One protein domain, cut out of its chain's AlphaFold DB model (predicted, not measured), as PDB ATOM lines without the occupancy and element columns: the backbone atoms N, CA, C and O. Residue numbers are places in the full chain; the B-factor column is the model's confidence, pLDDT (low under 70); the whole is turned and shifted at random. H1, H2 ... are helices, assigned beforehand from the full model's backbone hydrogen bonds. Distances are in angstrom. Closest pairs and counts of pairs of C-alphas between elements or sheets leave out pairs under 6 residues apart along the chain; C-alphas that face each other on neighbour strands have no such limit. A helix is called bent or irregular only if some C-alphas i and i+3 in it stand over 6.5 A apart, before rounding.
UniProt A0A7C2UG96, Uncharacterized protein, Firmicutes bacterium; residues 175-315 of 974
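Overview. This is residues 175 to 315 of the 974 residues of an uncharacterized protein of Firmicutes bacterium (UniProt A0A7C2UG96). Five helices, H2 to H6, run side by side in an up-and-down bundle, each against the one before; H3, H4, H5 and H6 form a ring, and H2 packs on H3 and H6. H1 is set at an angle to the bundle and packs with residues 184 to 193 on the first part of H3. The 141 printed residues, with six named helices, H1 to H6 in chain order, and no named strand, are all helix in class. The whole is compact, with a radius of gyration of the C-alphas of 15.2 A, yet elongated, spanning 51 by 29 by 26 A.

Arrangement. H1, residues 175 to 194, touches H3, residues 225 to 244, at residues 225 to 233 alone, at a steep tilt of 45 degrees; their closest C-alphas, Tyr 192 and Gly 229, are 4.2 A apart. H2, residues 205 to 216, and H3 form a hairpin at a shallow tilt of 9 degrees, closest at C-alphas 212 and 231, 5.3 A. The hub H3 also touches H4, residues 248 to 262, closest at C-alphas 243 and 251, 5.6 A. H5, residues 269 to 286, touches H4 with residues 271 to 278 alone, closest at C-alphas 271 and 261, 5.7 A. H6, residues 290 to 312, runs opposite ways to H5 at a shallow tilt of 5 degrees, with closest C-alphas 283 and 293 6.4 A apart. H6 touches H3 with residues 299 to 309 alone, closest at C-alphas 302 and 235, 6.4 A, and H2 with residues 295 to 302 alone, closest at C-alphas 298 and 209, 7.1 A. Every O i to N i+4 pair is within hydrogen-bond range in H1 and H3, against 7 of 8 in H2, 9 of 11 in H4, 9 of 14 in H5 and 18 of 19 in H6.

Along the chain. H1 begins at C-alpha 175 (106.554, 114.378, 104.055) and is 28.6 A long; H3 measures 28.5 A and H5 28.2 A. H4 is irregular, with C-alphas 253 and 256 7.5 A apart. H6, 32.6 A, ends at C-alpha 312 (108.555, 131.535, 110.164).

Size, cuts and confidence. The farthest C-alphas, Arg 175 and Asn 288, are 52.1 A apart. The printed part has no cut and no long link; residues 286 to 291 stand free, and residue 175 alone has pLDDT under 70.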
ATOM      1  N   ARG A 175     106.997 115.128 102.866       65.50
ATOM      2  CA  ARG A 175     106.554 114.378 104.055       65.50
ATOM      3  C   ARG A 175     107.408 114.656 105.285       65.50
ATOM      4  O   ARG A 175     106.876 114.742 106.389       65.50
ATOM      5  N   LYS A 176     108.724 114.808 105.115       72.38
ATOM      6  CA  LYS A 176     109.625 115.237 106.194       72.38
ATOM      7  C   LYS A 176     109.237 116.635 106.685       72.38
ATOM      8  O   LYS A 176     109.210 116.863 107.895       72.38
ATOM      9  N   ARG A 177     108.877 117.529 105.754       74.56
ATOM     10  CA  ARG A 177     108.373 118.876 106.043       74.56
ATOM     11  C   ARG A 177     107.098 118.836 106.879       74.56
ATOM     12  O   ARG A 177     107.021 119.483 107.922       74.56
ATOM     13  N   GLU A 178     106.132 118.020 106.469       75.00
ATOM     14  CA  GLU A 178     104.863 117.844 107.181       75.00
ATOM     15  C   GLU A 178     105.055 117.250 108.589       75.00
ATOM     16  O   GLU A 178     104.452 117.724 109.552       75.00
ATOM     17  N   TYR A 179     105.948 116.265 108.739       76.12
ATOM     18  CA  TYR A 179     106.258 115.656 110.035       76.12
ATOM     19  C   TYR A 179     106.853 116.654 111.035       76.12
ATOM     20  O   TYR A 179     106.356 116.770 112.158       76.12
ATOM     21  N   GLU A 180     107.896 117.391 110.647       75.81
ATOM     22  CA  GLU A 180     108.514 118.375 111.545       75.81
ATOM     23  C   GLU A 180     107.546 119.526 111.860       75.81
ATOM     24  O   GLU A 180     107.496 119.961 113.010       75.81
ATOM     25  N   LYS A 181     106.682 119.937 110.916       83.88
ATOM     26  CA  LYS A 181     105.593 120.892 111.194       83.88
ATOM     27  C   LYS A 181     104.668 120.377 112.304       83.88
ATOM     28  O   LYS A 181     104.417 121.088 113.276       83.88
ATOM     29  N   ILE A 182     104.191 119.133 112.201       83.31
ATOM     30  CA  ILE A 182     103.322 118.510 113.216       83.31
ATOM     31  C   ILE A 182     104.045 118.388 114.563       83.31
ATOM     32  O   ILE A 182     103.448 118.626 115.614       83.31
ATOM     33  N   LYS A 183     105.330 118.031 114.557       84.88
ATOM     34  CA  LYS A 183     106.151 117.908 115.768       84.88
ATOM     35  C   LYS A 183     106.348 119.254 116.467       84.88
ATOM     36  O   LYS A 183     106.138 119.337 117.676       84.88
ATOM     37  N   ASN A 184     106.685 120.306 115.725       87.00
ATOM     38  CA  ASN A 184     106.794 121.664 116.258       87.00
ATOM     39  C   ASN A 184     105.449 122.155 116.802       87.00
ATOM     40  O   ASN A 184     105.395 122.704 117.900       87.00
ATOM     41  N   LEU A 185     104.354 121.879 116.088       88.00
ATOM     42  CA  LEU A 185     102.996 122.188 116.529       88.00
ATOM     43  C   LEU A 185     102.648 121.501 117.862       88.00
ATOM     44  O   LEU A 185     102.111 122.149 118.761       88.00
ATOM     45  N   ARG A 186     102.980 120.212 118.017       87.19
ATOM     46  CA  ARG A 186     102.780 119.471 119.276       87.19
ATOM     47  C   ARG A 186     103.583 120.084 120.420       87.19
ATOM     48  O   ARG A 186     102.989 120.418 121.436       87.19
ATOM     49  N   ARG A 187     104.890 120.315 120.228       90.19
ATOM     50  CA  ARG A 187     105.776 120.924 121.243       90.19
ATOM     51  C   ARG A 187     105.268 122.301 121.680       90.19
ATOM     52  O   ARG A 187     105.160 122.565 122.874       90.19
ATOM     53  N   LYS A 188     104.867 123.139 120.718       93.62
ATOM     54  CA  LYS A 188     104.239 124.448 120.959       93.62
ATOM     55  C   LYS A 188     102.987 124.326 121.833       93.62
ATOM     56  O   LYS A 188     102.869 125.021 122.839       93.62
ATOM     57  N   LEU A 189     102.055 123.443 121.467       91.31
ATOM     58  CA  LEU A 189     100.786 123.261 122.181       91.31
ATOM     59  C   LEU A 189     100.952 122.632 123.567       91.31
ATOM     60  O   LEU A 189     100.249 123.016 124.501       91.31
ATOM     61  N   GLU A 190     101.854 121.663 123.708       91.94
ATOM     62  CA  GLU A 190     102.188 121.051 124.994       91.94
ATOM     63  C   GLU A 190     102.745 122.095 125.958       91.94
ATOM     64  O   GLU A 190     102.280 122.192 127.096       91.94
ATOM     65  N   GLU A 191     103.688 122.918 125.491       94.00
ATOM     66  CA  GLU A 191     104.268 123.977 126.306       94.00
ATOM     67  C   GLU A 191     103.227 125.047 126.665       94.00
ATOM     68  O   GLU A 191     103.097 125.395 127.836       94.00
ATOM     69  N   TYR A 192     102.410 125.492 125.701       94.50
ATOM     70  CA  TYR A 192     101.306 126.432 125.939       94.50
ATOM     71  C   TYR A 192     100.327 125.941 127.020       94.50
ATOM     72  O   TYR A 192      99.881 126.720 127.865       94.50
ATOM     73  N   LYS A 193      99.987 124.643 127.015       92.56
ATOM     74  CA  LYS A 193      99.044 124.058 127.982       92.56
ATOM     75  C   LYS A 193      99.641 123.903 129.379       92.56
ATOM     76  O   LYS A 193      98.912 124.086 130.350       92.56
ATOM     77  N   LYS A 194     100.925 123.542 129.490       94.38
ATOM     78  CA  LYS A 194     101.558 123.224 130.782       94.38
ATOM     79  C   LYS A 194     102.235 124.413 131.466       94.38
ATOM     80  O   LYS A 194     102.501 124.330 132.660       94.38
ATOM     81  N   PHE A 195     102.562 125.475 130.727       95.38
ATOM     82  CA  PHE A 195     103.318 126.603 131.266       95.38
ATOM     83  C   PHE A 195     102.533 127.343 132.359       95.38
ATOM     84  O   PHE A 195     101.398 127.774 132.143       95.38
ATOM     85  N   ASP A 196     103.151 127.490 133.535       93.75
ATOM     86  CA  ASP A 196     102.545 128.183 134.669       93.75
ATOM     87  C   ASP A 196     102.735 129.699 134.556       93.75
ATOM     88  O   ASP A 196     103.851 130.204 134.512       93.75
ATOM     89  N   ILE A 197     101.619 130.424 134.561       94.56
ATOM     90  CA  ILE A 197     101.550 131.891 134.505       94.56
ATOM     91  C   ILE A 197     101.200 132.517 135.862       94.56
ATOM     92  O   ILE A 197     100.950 133.719 135.949       94.56
ATOM     93  N   SER A 198     101.140 131.725 136.938       92.06
ATOM     94  CA  SER A 198     100.735 132.194 138.268       92.06
ATOM     95  C   SER A 198     101.581 133.370 138.774       92.06
ATOM     96  O   SER A 198     101.036 134.309 139.360       92.06
ATOM     97  N   TYR A 199     102.880 133.369 138.464       93.19
ATOM     98  CA  TYR A 199     103.835 134.414 138.839       93.19
ATOM     99  C   TYR A 199     103.550 135.777 138.182       93.19
ATOM    100  O   TYR A 199     103.945 136.815 138.711       93.19
ATOM    101  N   LEU A 200     102.797 135.800 137.077       94.06
ATOM    102  CA  LEU A 200     102.439 137.020 136.347       94.06
ATOM    103  C   LEU A 200     101.238 137.757 136.950       94.06
ATOM    104  O   LEU A 200     101.006 138.927 136.637       94.06
ATOM    105  N   LYS A 201     100.459 137.101 137.821       91.31
ATOM    106  CA  LYS A 201      99.174 137.628 138.318       91.31
ATOM    107  C   LYS A 201      99.286 139.012 138.947       91.31
ATOM    108  O   LYS A 201      98.409 139.844 138.721       91.31
ATOM    109  N   ASN A 202     100.387 139.288 139.641       91.06
ATOM    110  CA  ASN A 202     100.605 140.550 140.353       91.06
ATOM    111  C   ASN A 202     101.411 141.589 139.552       91.06
ATOM    112  O   ASN A 202     101.618 142.699 140.034       91.06
ATOM    113  N   LEU A 203     101.862 141.261 138.337       93.50
ATOM    114  CA  LEU A 203     102.651 142.172 137.501       93.50
ATOM    115  C   LEU A 203     101.767 143.166 136.745       93.50
ATOM    116  O   LEU A 203     100.605 142.882 136.463       93.50
ATOM    117  N   THR A 204     102.296 144.334 136.390       91.62
ATOM    118  CA  THR A 204     101.581 145.259 135.498       91.62
ATOM    119  C   THR A 204     101.577 144.723 134.063       91.62
ATOM    120  O   THR A 204     102.362 143.838 133.733       91.62
ATOM    121  N   ILE A 205     100.697 145.249 133.205       90.69
ATOM    122  CA  ILE A 205     100.617 144.844 131.787       90.69
ATOM    123  C   ILE A 205     101.968 145.051 131.094       90.69
ATOM    124  O   ILE A 205     102.439 144.178 130.375       90.69
ATOM    125  N   GLU A 206     102.637 146.163 131.390       90.19
ATOM    126  CA  GLU A 206     103.939 146.515 130.828       90.19
ATOM    127  C   GLU A 206     105.000 145.464 131.187       90.19
ATOM    128  O   GLU A 206     105.692 144.962 130.306       90.19
ATOM    129  N   LYS A 207     105.049 145.038 132.456       93.88
ATOM    130  CA  LYS A 207     105.962 143.978 132.911       93.88
ATOM    131  C   LYS A 207     105.628 142.607 132.322       93.88
ATOM    132  O   LYS A 207     106.531 141.821 132.065       93.88
ATOM    133  N   ILE A 208     104.345 142.305 132.111       95.44
ATOM    134  CA  ILE A 208     103.926 141.057 131.455       95.44
ATOM    135  C   ILE A 208     104.401 141.041 129.996       95.44
ATOM    136  O   ILE A 208     104.877 140.012 129.526       95.44
ATOM    137  N   ASN A 209     104.327 142.175 129.294       92.38
ATOM    138  CA  ASN A 209     104.828 142.291 127.921       92.38
ATOM    139  C   ASN A 209     106.353 142.141 127.835       92.38
ATOM    140  O   ASN A 209     106.852 141.488 126.919       92.38
ATOM    141  N   GLU A 210     107.099 142.738 128.770       93.25
ATOM    142  CA  GLU A 210     108.553 142.546 128.872       93.25
ATOM    143  C   GLU A 210     108.897 141.071 129.088       93.25
ATOM    144  O   GLU A 210     109.723 140.514 128.369       93.25
ATOM    145  N   GLU A 211     108.201 140.414 130.017       95.75
ATOM    146  CA  GLU A 211     108.396 138.997 130.308       95.75
ATOM    147  C   GLU A 211     108.061 138.100 129.107       95.75
ATOM    148  O   GLU A 211     108.805 137.165 128.812       95.75
ATOM    149  N   ALA A 212     106.996 138.416 128.360       96.12
ATOM    150  CA  ALA A 212     106.669 137.716 127.120       96.12
ATOM    151  C   ALA A 212     107.858 137.752 126.144       96.12
ATOM    152  O   ALA A 212     108.306 136.710 125.665       96.12
ATOM    153  N   LYS A 213     108.419 138.941 125.895       95.06
ATOM    154  CA  LYS A 213     109.569 139.112 124.993       95.06
ATOM    155  C   LYS A 213     110.828 138.416 125.522       95.06
ATOM    156  O   LYS A 213     111.528 137.777 124.741       95.06
ATOM    157  N   ASN A 214     111.074 138.449 126.833       94.81
ATOM    158  CA  ASN A 214     112.203 137.750 127.457       94.81
ATOM    159  C   ASN A 214     112.130 136.226 127.270       94.81
ATOM    160  O   ASN A 214     113.156 135.593 127.024       94.81
ATOM    161  N   ILE A 215     110.931 135.634 127.337       96.06
ATOM    162  CA  ILE A 215     110.729 134.189 127.131       96.06
ATOM    163  C   ILE A 215     111.119 133.729 125.727       96.06
ATOM    164  O   ILE A 215     111.579 132.596 125.562       96.06
ATOM    165  N   LEU A 216     110.937 134.577 124.715       94.38
ATOM    166  CA  LEU A 216     111.339 134.243 123.350       94.38
ATOM    167  C   LEU A 216     112.862 134.113 123.213       94.38
ATOM    168  O   LEU A 216     113.326 133.382 122.339       94.38
ATOM    169  N   GLY A 217     113.624 134.746 124.108       91.00
ATOM    170  CA  GLY A 217     115.079 134.798 124.072       91.00
ATOM    171  C   GLY A 217     115.594 136.008 123.293       91.00
ATOM    172  O   GLY A 217     114.905 137.020 123.142       91.00
ATOM    173  N   LYS A 218     116.839 135.917 122.815       91.50
ATOM    174  CA  LYS A 218     117.459 137.001 122.046       91.50
ATOM    175  C   LYS A 218     116.815 137.108 120.659       91.50
ATOM    176  O   LYS A 218     116.619 136.080 120.014       91.50
ATOM    177  N   PRO A 219     116.524 138.324 120.167       91.56
ATOM    178  CA  PRO A 219     115.960 138.507 118.832       91.56
ATOM    179  C   PRO A 219     116.939 138.141 117.702       91.56
ATOM    180  O   PRO A 219     116.536 138.075 116.550       91.56
ATOM    181  N   GLU A 220     118.213 137.882 117.984       93.62
ATOM    182  CA  GLU A 220     119.203 137.418 117.003       93.62
ATOM    183  C   GLU A 220     119.321 135.877 116.926       93.62
ATOM    184  O   GLU A 220     120.311 135.344 116.424       93.62
ATOM    185  N   GLU A 221     118.327 135.137 117.431       93.81
ATOM    186  CA  GLU A 221     118.301 133.669 117.456       93.81
ATOM    187  C   GLU A 221     116.950 133.110 116.971       93.81
ATOM    188  O   GLU A 221     115.912 133.763 117.065       93.81
ATOM    189  N   LEU A 222     116.939 131.872 116.453       94.38
ATOM    190  CA  LEU A 222     115.692 131.196 116.074       94.38
ATOM    191  C   LEU A 222     114.874 130.810 117.309       94.38
ATOM    192  O   LEU A 222     115.336 130.061 118.177       94.38
ATOM    193  N   ILE A 223     113.613 131.233 117.316       96.06
ATOM    194  CA  ILE A 223     112.670 130.923 118.387       96.06
ATOM    195  C   ILE A 223     112.299 129.438 118.343       96.06
ATOM    196  O   ILE A 223     111.832 128.914 117.332       96.06
ATOM    197  N   GLN A 224     112.489 128.759 119.474       94.88
ATOM    198  CA  GLN A 224     112.128 127.351 119.628       94.88
ATOM    199  C   GLN A 224     110.611 127.182 119.830       94.88
ATOM    200  O   GLN A 224     109.997 128.027 120.493       94.88
ATOM    201  N   PRO A 225     110.001 126.080 119.343       94.56
ATOM    202  CA  PRO A 225     108.565 125.832 119.495       94.56
ATOM    203  C   PRO A 225     108.064 125.926 120.943       94.56
ATOM    204  O   PRO A 225     106.977 126.446 121.183       94.56
ATOM    205  N   GLU A 226     108.854 125.472 121.920       95.69
ATOM    206  CA  GLU A 226     108.523 125.563 123.345       95.69
ATOM    207  C   GLU A 226     108.446 127.010 123.829       95.69
ATOM    208  O   GLU A 226     107.450 127.412 124.428       95.69
ATOM    209  N   ASN A 227     109.476 127.813 123.553       96.88
ATOM    210  CA  ASN A 227     109.493 129.223 123.947       96.88
ATOM    211  C   ASN A 227     108.334 129.979 123.299       96.88
ATOM    212  O   ASN A 227     107.703 130.809 123.950       96.88
ATOM    213  N   PHE A 228     107.987 129.627 122.059       96.94
ATOM    214  CA  PHE A 228     106.815 130.185 121.404       96.94
ATOM    215  C   PHE A 228     105.500 129.779 122.092       96.94
ATOM    216  O   PHE A 228     104.648 130.629 122.334       96.94
ATOM    217  N   GLY A 229     105.346 128.513 122.495       96.25
ATOM    218  CA  GLY A 229     104.190 128.062 123.279       96.25
ATOM    219  C   GLY A 229     104.028 128.821 124.603       96.25
ATOM    220  O   GLY A 229     102.927 129.272 124.931       96.25
ATOM    221  N   LYS A 230     105.130 129.037 125.335       97.12
ATOM    222  CA  LYS A 230     105.149 129.857 126.562       97.12
ATOM    223  C   LYS A 230     104.757 131.305 126.272       97.12
ATOM    224  O   LYS A 230     103.894 131.857 126.949       97.12
ATOM    225  N   PHE A 231     105.341 131.896 125.233       97.62
ATOM    226  CA  PHE A 231     105.043 133.255 124.793       97.62
ATOM    227  C   PHE A 231     103.560 133.456 124.465       97.62
ATOM    228  O   PHE A 231     102.954 134.421 124.930       97.62
ATOM    229  N   LEU A 232     102.945 132.523 123.733       97.31
ATOM    230  CA  LEU A 232     101.513 132.564 123.427       97.31
ATOM    231  C   LEU A 232     100.661 132.514 124.699       97.31
ATOM    232  O   LEU A 232      99.664 133.229 124.808       97.31
ATOM    233  N   LYS A 233     101.073 131.720 125.695       96.75
ATOM    234  CA  LYS A 233     100.368 131.618 126.977       96.75
ATOM    235  C   LYS A 233     100.424 132.927 127.766       96.75
ATOM    236  O   LYS A 233      99.397 133.362 128.288       96.75
ATOM    237  N   ILE A 234     101.590 133.574 127.809       97.56
ATOM    238  CA  ILE A 234     101.751 134.899 128.424       97.56
ATOM    239  C   ILE A 234     100.952 135.958 127.664       97.56
ATOM    240  O   ILE A 234     100.256 136.757 128.284       97.56
ATOM    241  N   THR A 235     101.008 135.945 126.333       97.44
ATOM    242  CA  THR A 235     100.299 136.909 125.481       97.44
ATOM    243  C   THR A 235      98.793 136.833 125.706       97.44
ATOM    244  O   THR A 235      98.156 137.858 125.951       97.44
ATOM    245  N   ARG A 236      98.223 135.620 125.725       96.88
ATOM    246  CA  ARG A 236      96.811 135.420 126.068       96.88
ATOM    247  C   ARG A 236      96.486 135.972 127.454       96.88
ATOM    248  O   ARG A 236      95.521 136.717 127.592       96.88
ATOM    249  N   PHE A 237      97.303 135.656 128.460       96.56
ATOM    250  CA  PHE A 237      97.098 136.157 129.821       96.56
ATOM    251  C   PHE A 237      97.156 137.690 129.899       96.56
ATOM    252  O   PHE A 237      96.371 138.305 130.619       96.56
ATOM    253  N   CYS A 238      98.054 138.318 129.139       96.75
ATOM    254  CA  CYS A 238      98.151 139.771 129.044       96.75
ATOM    255  C   CYS A 238      96.842 140.384 128.521       96.75
ATOM    256  O   CYS A 238      96.314 141.322 129.122       96.75
ATOM    257  N   ILE A 239      96.278 139.803 127.456       96.81
ATOM    258  CA  ILE A 239      95.004 140.246 126.874       96.81
ATOM    259  C   ILE A 239      93.849 140.026 127.855       96.81
ATOM    260  O   ILE A 239      93.067 140.945 128.089       96.81
ATOM    261  N   GLU A 240      93.755 138.846 128.469       95.25
ATOM    262  CA  GLU A 240      92.720 138.537 129.463       95.25
ATOM    263  C   GLU A 240      92.765 139.526 130.630       95.25
ATOM    264  O   GLU A 240      91.741 140.099 130.992       95.25
ATOM    265  N   LYS A 241      93.960 139.814 131.158       94.88
ATOM    266  CA  LYS A 241      94.144 140.796 132.230       94.88
ATOM    267  C   LYS A 241      93.773 142.211 131.796       94.88
ATOM    268  O   LYS A 241      93.200 142.964 132.584       94.88
ATOM    269  N   PHE A 242      94.114 142.603 130.570       95.19
ATOM    270  CA  PHE A 242      93.729 143.902 130.027       95.19
ATOM    271  C   PHE A 242      92.210 144.040 129.945       95.19
ATOM    272  O   PHE A 242      91.668 145.028 130.433       95.19
ATOM    273  N   VAL A 243      91.524 143.035 129.403       94.69
ATOM    274  CA  VAL A 243      90.075 143.078 129.199       94.69
ATOM    275  C   VAL A 243      89.289 142.877 130.496       94.69
ATOM    276  O   VAL A 243      88.251 143.512 130.677       94.69
ATOM    277  N   ASP A 244      89.816 142.118 131.458       91.44
ATOM    278  CA  ASP A 244      89.255 142.035 132.812       91.44
ATOM    279  C   ASP A 244      89.193 143.414 133.492       91.44
ATOM    280  O   ASP A 244      88.234 143.707 134.206       91.44
ATOM    281  N   ASN A 245      90.159 144.299 133.214       90.75
ATOM    282  CA  ASN A 245      90.140 145.680 133.711       90.75
ATOM    283  C   ASN A 245      89.120 146.584 132.989       90.75
ATOM    284  O   ASN A 245      88.847 147.681 133.476       90.75
ATOM    285  N   LEU A 246      88.590 146.170 131.831       92.56
ATOM    286  CA  LEU A 246      87.573 146.912 131.070       92.56
ATOM    287  C   LEU A 246      86.149 146.526 131.479       92.56
ATOM    288  O   LEU A 246      85.260 147.373 131.470       92.56
ATOM    289  N   GLY A 247      85.936 145.263 131.853       90.94
ATOM    290  CA  GLY A 247      84.655 144.749 132.333       90.94
ATOM    291  C   GLY A 247      84.212 143.458 131.640       90.94
ATOM    292  O   GLY A 247      84.752 143.043 130.615       90.94
ATOM    293  N   LYS A 248      83.186 142.817 132.215       89.75
ATOM    294  CA  LYS A 248      82.701 141.490 131.797       89.75
ATOM    295  C   LYS A 248      82.211 141.445 130.343       89.75
ATOM    296  O   LYS A 248      82.500 140.481 129.647       89.75
ATOM    297  N   GLU A 249      81.519 142.485 129.885       89.69
ATOM    298  CA  GLU A 249      80.991 142.576 128.514       89.69
ATOM    299  C   GLU A 249      82.106 142.479 127.462       89.69
ATOM    300  O   GLU A 249      82.030 141.679 126.531       89.69
ATOM    301  N   PHE A 250      83.198 143.224 127.654       89.75
ATOM    302  CA  PHE A 250      84.343 143.188 126.747       89.75
ATOM    303  C   PHE A 250      85.025 141.820 126.757       89.75
ATOM    304  O   PHE A 250      85.408 141.317 125.700       89.75
ATOM    305  N   LYS A 251      85.122 141.181 127.928       89.75
ATOM    306  CA  LYS A 251      85.678 139.828 128.059       89.75
ATOM    307  C   LYS A 251      84.884 138.821 127.236       89.75
ATOM    308  O   LYS A 251      85.466 138.051 126.476       89.75
ATOM    309  N   GLU A 252      83.563 138.856 127.362       90.19
ATOM    310  CA  GLU A 252      82.665 137.981 126.608       90.19
ATOM    311  C   GLU A 252      82.754 138.255 125.100       90.19
ATOM    312  O   GLU A 252      82.764 137.308 124.316       90.19
ATOM    313  N   SER A 253      82.926 139.522 124.696       90.25
ATOM    314  CA  SER A 253      83.003 139.912 123.281       90.25
ATOM    315  C   SER A 253      84.203 139.327 122.521       90.25
ATOM    316  O   SER A 253      84.093 139.088 121.320       90.25
ATOM    317  N   ILE A 254      85.329 139.058 123.197       93.88
ATOM    318  CA  ILE A 254      86.549 138.540 122.550       93.88
ATOM    319  C   ILE A 254      86.916 137.108 122.943       93.88
ATOM    320  O   ILE A 254      87.827 136.548 122.340       93.88
ATOM    321  N   SER A 255      86.233 136.488 123.915       91.94
ATOM    322  CA  SER A 255      86.589 135.144 124.409       91.94
ATOM    323  C   SER A 255      86.683 134.116 123.279       91.94
ATOM    324  O   SER A 255      87.684 133.414 123.169       91.94
ATOM    325  N   GLY A 256      85.691 134.086 122.382       92.12
ATOM    326  CA  GLY A 256      85.701 133.170 121.238       92.12
ATOM    327  C   GLY A 256      86.843 133.439 120.251       92.12
ATOM    328  O   GLY A 256      87.368 132.500 119.657       92.12
ATOM    329  N   LEU A 257      87.271 134.699 120.107       93.50
ATOM    330  CA  LEU A 257      88.416 135.070 119.269       93.50
ATOM    331  C   LEU A 257      89.739 134.625 119.897       93.50
ATOM    332  O   LEU A 257      90.620 134.154 119.182       93.50
ATOM    333  N   LEU A 258      89.871 134.732 121.224       95.25
ATOM    334  CA  LEU A 258      91.044 134.245 121.952       95.25
ATOM    335  C   LEU A 258      91.180 132.727 121.830       95.25
ATOM    336  O   LEU A 258      92.268 132.239 121.531       95.25
ATOM    337  N   ASP A 259      90.088 131.982 121.997       91.88
ATOM    338  CA  ASP A 259      90.113 130.523 121.849       91.88
ATOM    339  C   ASP A 259      90.492 130.129 120.414       91.88
ATOM    340  O   ASP A 259      91.384 129.307 120.194       91.88
ATOM    341  N   LYS A 260      89.893 130.792 119.418       90.12
ATOM    342  CA  LYS A 260      90.192 130.583 117.994       90.12
ATOM    343  C   LYS A 260      91.653 130.902 117.650       90.12
ATOM    344  O   LYS A 260      92.254 130.169 116.874       90.12
ATOM    345  N   PHE A 261      92.233 131.955 118.222       93.75
ATOM    346  CA  PHE A 261      93.610 132.371 117.938       93.75
ATOM    347  C   PHE A 261      94.656 131.517 118.675       93.75
ATOM    348  O   PHE A 261      95.647 131.110 118.075       93.75
ATOM    349  N   PHE A 262      94.451 131.225 119.965       92.50
ATOM    350  CA  PHE A 262      95.464 130.578 120.812       92.50
ATOM    351  C   PHE A 262      95.308 129.053 120.940       92.50
ATOM    352  O   PHE A 262      96.288 128.376 121.243       92.50
ATOM    353  N   GLU A 263      94.112 128.487 120.731       81.44
ATOM    354  CA  GLU A 263      93.844 127.054 120.973       81.44
ATOM    355  C   GLU A 263      93.624 126.221 119.706       81.44
ATOM    356  O   GLU A 263      93.677 124.991 119.768       81.44
ATOM    357  N   SER A 264      93.442 126.858 118.548       71.94
ATOM    358  CA  SER A 264      93.216 126.189 117.253       71.94
ATOM    359  C   SER A 264      94.421 125.401 116.722       71.94
ATOM    360  O   SER A 264      94.300 124.662 115.744       71.94
ATOM    361  N   GLY A 265      95.583 125.532 117.363       73.69
ATOM    362  CA  GLY A 265      96.830 124.893 116.961       73.69
ATOM    363  C   GLY A 265      97.675 125.756 116.031       73.69
ATOM    364  O   GLY A 265      98.854 125.938 116.311       73.69
ATOM    365  N   GLU A 266      97.105 126.323 114.974       86.19
ATOM    366  CA  GLU A 266      97.818 127.184 114.018       86.19
ATOM    367  C   GLU A 266      97.164 128.568 113.967       86.19
ATOM    368  O   GLU A 266      95.945 128.672 113.843       86.19
ATOM    369  N   ILE A 267      97.970 129.632 114.021       91.38
ATOM    370  CA  ILE A 267      97.457 131.000 113.889       91.38
ATOM    371  C   ILE A 267      97.165 131.260 112.412       91.38
ATOM    372  O   ILE A 267      98.078 131.375 111.591       91.38
ATOM    373  N   ARG A 268      95.881 131.368 112.063       89.81
ATOM    374  CA  ARG A 268      95.464 131.744 110.709       89.81
ATOM    375  C   ARG A 268      95.454 133.257 110.555       89.81
ATOM    376  O   ARG A 268      95.163 133.999 111.490       89.81
ATOM    377  N   GLU A 269      95.701 133.703 109.332       89.19
ATOM    378  CA  GLU A 269      95.707 135.121 108.976       89.19
ATOM    379  C   GLU A 269      94.382 135.828 109.317       89.19
ATOM    380  O   GLU A 269      94.383 136.915 109.889       89.19
ATOM    381  N   GLU A 270      93.251 135.186 109.021       88.88
ATOM    382  CA  GLU A 270      91.911 135.708 109.323       88.88
ATOM    383  C   GLU A 270      91.710 135.914 110.830       88.88
ATOM    384  O   GLU A 270      91.173 136.938 111.249       88.88
ATOM    385  N   ASP A 271      92.200 134.971 111.642       93.12
ATOM    386  CA  ASP A 271      92.093 135.015 113.103       93.12
ATOM    387  C   ASP A 271      92.952 136.154 113.677       93.12
ATOM    388  O   ASP A 271      92.525 136.865 114.586       93.12
ATOM    389  N   TYR A 272      94.140 136.377 113.103       95.25
ATOM    390  CA  TYR A 272      95.005 137.509 113.440       95.25
ATOM    391  C   TYR A 272      94.351 138.861 113.112       95.25
ATOM    392  O   TYR A 272      94.328 139.760 113.959       95.25
ATOM    393  N   ILE A 273      93.783 139.015 111.912       92.00
ATOM    394  CA  ILE A 273      93.124 140.262 111.494       92.00
ATOM    395  C   ILE A 273      91.901 140.549 112.378       92.00
ATOM    396  O   ILE A 273      91.712 141.680 112.829       92.00
ATOM    397  N   GLU A 274      91.084 139.533 112.656       92.12
ATOM    398  CA  GLU A 274      89.869 139.656 113.466       92.12
ATOM    399  C   GLU A 274      90.188 140.060 114.917       92.12
ATOM    400  O   GLU A 274      89.581 140.995 115.458       92.12
ATOM    401  N   LEU A 275      91.188 139.417 115.533       95.38
ATOM    402  CA  LEU A 275      91.590 139.710 116.907       95.38
ATOM    403  C   LEU A 275      92.256 141.085 117.032       95.38
ATOM    404  O   LEU A 275      91.867 141.868 117.897       95.38
ATOM    405  N   THR A 276      93.214 141.422 116.160       95.38
ATOM    406  CA  THR A 276      93.891 142.734 116.206       95.38
ATOM    407  C   THR A 276      92.912 143.885 116.013       95.38
ATOM    408  O   THR A 276      92.960 144.855 116.767       95.38
ATOM    409  N   LYS A 277      91.968 143.765 115.071       92.75
ATOM    410  CA  LYS A 277      90.900 144.751 114.877       92.75
ATOM    411  C   LYS A 277      90.021 144.898 116.120       92.75
ATOM    412  O   LYS A 277      89.691 146.018 116.503       92.75
ATOM    413  N   SER A 278      89.645 143.796 116.764       93.38
ATOM    414  CA  SER A 278      88.807 143.841 117.969       93.38
ATOM    415  C   SER A 278      89.527 144.533 119.130       93.38
ATOM    416  O   SER A 278      88.978 145.452 119.733       93.38
ATOM    417  N   ILE A 279      90.792 144.176 119.373       95.19
ATOM    418  CA  ILE A 279      91.623 144.799 120.412       95.19
ATOM    419  C   ILE A 279      91.875 146.287 120.122       95.19
ATOM    420  O   ILE A 279      91.730 147.118 121.016       95.19
ATOM    421  N   ALA A 280      92.201 146.648 118.878       92.81
ATOM    422  CA  ALA A 280      92.452 148.037 118.492       92.81
ATOM    423  C   ALA A 280      91.204 148.930 118.639       92.81
ATOM    424  O   ALA A 280      91.325 150.114 118.961       92.81
ATOM    425  N   ASN A 281      90.004 148.370 118.451       89.50
ATOM    426  CA  ASN A 281      88.746 149.102 118.617       89.50
ATOM    427  C   ASN A 281      88.384 149.387 120.077       89.50
ATOM    428  O   ASN A 281      87.597 150.298 120.317       89.50
ATOM    429  N   PHE A 282      89.006 148.730 121.061       93.19
ATOM    430  CA  PHE A 282      88.835 149.112 122.469       93.19
ATOM    431  C   PHE A 282      89.344 150.525 122.780       93.19
ATOM    432  O   PHE A 282      88.971 151.085 123.808       93.19
ATOM    433  N   ALA A 283      90.096 151.152 121.870       90.50
ATOM    434  CA  ALA A 283      90.461 152.565 121.947       90.50
ATOM    435  C   ALA A 283      89.247 153.514 122.073       90.50
ATOM    436  O   ALA A 283      89.402 154.602 122.629       90.50
ATOM    437  N   VAL A 284      88.044 153.097 121.641       87.94
ATOM    438  CA  VAL A 284      86.789 153.859 121.827       87.94
ATOM    439  C   VAL A 284      86.455 154.129 123.292       87.94
ATOM    440  O   VAL A 284      85.835 155.136 123.614       87.94
ATOM    441  N   ILE A 285      86.864 153.239 124.200       88.38
ATOM    442  CA  ILE A 285      86.460 153.288 125.613       88.38
ATOM    443  C   ILE A 285      87.011 154.546 126.292       88.38
ATOM    444  O   ILE A 285      86.377 155.103 127.187       88.38
ATOM    445  N   ARG A 286      88.208 154.984 125.884       87.81
ATOM    446  CA  ARG A 286      88.876 156.178 126.408       87.81
ATOM    447  C   ARG A 286      89.504 156.955 125.263       87.81
ATOM    448  O   ARG A 286      90.691 156.810 124.968       87.81
ATOM    449  N   GLU A 287      88.687 157.760 124.599       83.94
ATOM    450  CA  GLU A 287      89.154 158.612 123.511       83.94
ATOM    451  C   GLU A 287      90.233 159.594 123.994       83.94
ATOM    452  O   GLU A 287      90.092 160.221 125.044       83.94
ATOM    453  N   ASN A 288      91.312 159.728 123.217       82.38
ATOM    454  CA  ASN A 288      92.455 160.612 123.489       82.38
ATOM    455  C   ASN A 288      93.248 160.312 124.784       82.38
ATOM    456  O   ASN A 288      94.076 161.126 125.197       82.38
ATOM    457  N   ASP A 289      93.067 159.143 125.410       91.56
ATOM    458  CA  ASP A 289      93.897 158.695 126.539       91.56
ATOM    459  C   ASP A 289      95.152 157.966 126.025       91.56
ATOM    460  O   ASP A 289      95.152 156.756 125.787       91.56
ATOM    461  N   LEU A 290      96.253 158.710 125.870       91.00
ATOM    462  CA  LEU A 290      97.515 158.170 125.348       91.00
ATOM    463  C   LEU A 290      98.066 157.008 126.186       91.00
ATOM    464  O   LEU A 290      98.573 156.045 125.617       91.00
ATOM    465  N   LYS A 291      97.926 157.042 127.519       91.88
ATOM    466  CA  LYS A 291      98.399 155.946 128.388       91.88
ATOM    467  C   LYS A 291      97.576 154.681 128.188       91.88
ATOM    468  O   LYS A 291      98.075 153.569 128.346       91.88
ATOM    469  N   PHE A 292      96.293 154.837 127.884       93.44
ATOM    470  CA  PHE A 292      95.440 153.714 127.534       93.44
ATOM    471  C   PHE A 292      95.782 153.155 126.147       93.44
ATOM    472  O   PHE A 292      95.863 151.937 125.983       93.44
ATOM    473  N   TYR A 293      96.066 154.024 125.177       93.56
ATOM    474  CA  TYR A 293      96.485 153.623 123.831       93.56
ATOM    475  C   TYR A 293      97.815 152.869 123.840       93.56
ATOM    476  O   TYR A 293      97.929 151.844 123.176       93.56
ATOM    477  N   GLU A 294      98.774 153.304 124.657       93.44
ATOM    478  CA  GLU A 294     100.041 152.604 124.895       93.44
ATOM    479  C   GLU A 294      99.831 151.142 125.324       93.44
ATOM    480  O   GLU A 294     100.481 150.234 124.804       93.44
ATOM    481  N   LYS A 295      98.865 150.876 126.213       93.81
ATOM    482  CA  LYS A 295      98.536 149.504 126.638       93.81
ATOM    483  C   LYS A 295      97.995 148.669 125.484       93.81
ATOM    484  O   LYS A 295      98.442 147.541 125.298       93.81
ATOM    485  N   ILE A 296      97.084 149.224 124.687       95.50
ATOM    486  CA  ILE A 296      96.535 148.531 123.515       95.50
ATOM    487  C   ILE A 296      97.647 148.234 122.502       95.50
ATOM    488  O   ILE A 296      97.791 147.095 122.069       95.50
ATOM    489  N   LEU A 297      98.472 149.225 122.162       95.06
ATOM    490  CA  LEU A 297      99.556 149.080 121.187       95.06
ATOM    491  C   LEU A 297     100.612 148.062 121.637       95.06
ATOM    492  O   LEU A 297     101.084 147.275 120.822       95.06
ATOM    493  N   SER A 298     100.907 148.002 122.937       94.75
ATOM    494  CA  SER A 298     101.807 146.985 123.490       94.75
ATOM    495  C   SER A 298     101.276 145.553 123.334       94.75
ATOM    496  O   SER A 298     102.045 144.630 123.090       94.75
ATOM    497  N   ILE A 299      99.956 145.363 123.418       96.62
ATOM    498  CA  ILE A 299      99.307 144.069 123.169       96.62
ATOM    499  C   ILE A 299      99.335 143.737 121.675       96.62
ATOM    500  O   ILE A 299      99.577 142.592 121.296       96.62
ATOM    501  N   LEU A 300      99.101 144.736 120.820       96.75
ATOM    502  CA  LEU A 300      99.155 144.577 119.369       96.75
ATOM    503  C   LEU A 300     100.562 144.169 118.889       96.75
ATOM    504  O   LEU A 300     100.655 143.302 118.025       96.75
ATOM    505  N   GLU A 301     101.638 144.680 119.506       95.94
ATOM    506  CA  GLU A 301     103.016 144.203 119.267       95.94
ATOM    507  C   GLU A 301     103.150 142.697 119.539       95.94
ATOM    508  O   GLU A 301     103.717 141.971 118.723       95.94
ATOM    509  N   LEU A 302     102.607 142.193 120.655       97.56
ATOM    510  CA  LEU A 302     102.679 140.761 120.965       97.56
ATOM    511  C   LEU A 302     101.924 139.903 119.941       97.56
ATOM    512  O   LEU A 302     102.362 138.795 119.618       97.56
ATOM    513  N   LEU A 303     100.803 140.400 119.415       97.81
ATOM    514  CA  LEU A 303     100.057 139.720 118.352       97.81
ATOM    515  C   LEU A 303     100.834 139.713 117.029       97.81
ATOM    516  O   LEU A 303     100.850 138.688 116.348       97.81
ATOM    517  N   ASP A 304     101.527 140.802 116.693       97.94
ATOM    518  CA  ASP A 304     102.390 140.871 115.510       97.94
ATOM    519  C   ASP A 304     103.585 139.911 115.632       97.94
ATOM    520  O   ASP A 304     103.877 139.165 114.696       97.94
ATOM    521  N   ILE A 305     104.227 139.844 116.807       98.12
ATOM    522  CA  ILE A 305     105.272 138.848 117.094       98.12
ATOM    523  C   ILE A 305     104.705 137.431 116.962       98.12
ATOM    524  O   ILE A 305     105.314 136.591 116.304       98.12
ATOM    525  N   SER A 306     103.520 137.172 117.527       97.88
ATOM    526  CA  SER A 306     102.860 135.862 117.431       97.88
ATOM    527  C   SER A 306     102.676 135.431 115.977       97.88
ATOM    528  O   SER A 306     102.973 134.292 115.620       97.88
ATOM    529  N   PHE A 307     102.229 136.358 115.128       98.06
ATOM    530  CA  PHE A 307     101.991 136.096 113.716       98.06
ATOM    531  C   PHE A 307     103.291 135.854 112.937       98.06
ATOM    532  O   PHE A 307     103.385 134.875 112.200       98.06
ATOM    533  N   LEU A 308     104.325 136.680 113.140       98.19
ATOM    534  CA  LEU A 308     105.624 136.491 112.485       98.19
ATOM    535  C   LEU A 308     106.260 135.145 112.846       98.19
ATOM    536  O   LEU A 308     106.774 134.444 111.970       98.19
ATOM    537  N   VAL A 309     106.239 134.780 114.131       97.19
ATOM    538  CA  VAL A 309     106.825 133.518 114.590       97.19
ATOM    539  C   VAL A 309     106.057 132.338 114.013       97.19
ATOM    540  O   VAL A 309     106.695 131.431 113.492       97.19
ATOM    541  N   GLU A 310     104.719 132.361 113.994       96.00
ATOM    542  CA  GLU A 310     103.933 131.289 113.363       96.00
ATOM    543  C   GLU A 310     104.320 131.083 111.892       96.00
ATOM    544  O   GLU A 310     104.552 129.950 111.462       96.00
ATOM    545  N   LEU A 311     104.436 132.176 111.130       95.81
ATOM    546  CA  LEU A 311     104.768 132.127 109.707       95.81
ATOM    547  C   LEU A 311     106.186 131.598 109.441       95.81
ATOM    548  O   LEU A 311     106.428 130.994 108.397       95.81
ATOM    549  N   THR A 312     107.122 131.809 110.370       96.19
ATOM    550  CA  THR A 312     108.555 131.535 110.164       96.19
ATOM    551  C   THR A 312     109.077 130.299 110.900       96.19
ATOM    552  O   THR A 312     110.134 129.784 110.538       96.19
ATOM    553  N   LEU A 313     108.329 129.766 111.875       92.75
ATOM    554  CA  LEU A 313     108.734 128.630 112.717       92.75
ATOM    555  C   LEU A 313     109.043 127.359 111.915       92.75
ATOM    556  O   LEU A 313     109.906 126.575 112.301       92.75
ATOM    557  N   ASN A 314     108.314 127.146 110.820       89.88
ATOM    558  CA  ASN A 314     108.387 125.927 110.013       89.88
ATOM    559  C   ASN A 314     108.944 126.173 108.604       89.88
ATOM    560  O   ASN A 314     108.716 125.344 107.730       89.88
ATOM    561  N   CYS A 315     109.635 127.298 108.381       91.50
ATOM    562  CA  CYS A 315     110.310 127.571 107.113       91.50
ATOM    563  C   CYS A 315     111.563 126.698 106.951       91.50
ATOM    564  O   CYS A 315     112.327 126.516 107.899       91.50
TER     565      CYS A 315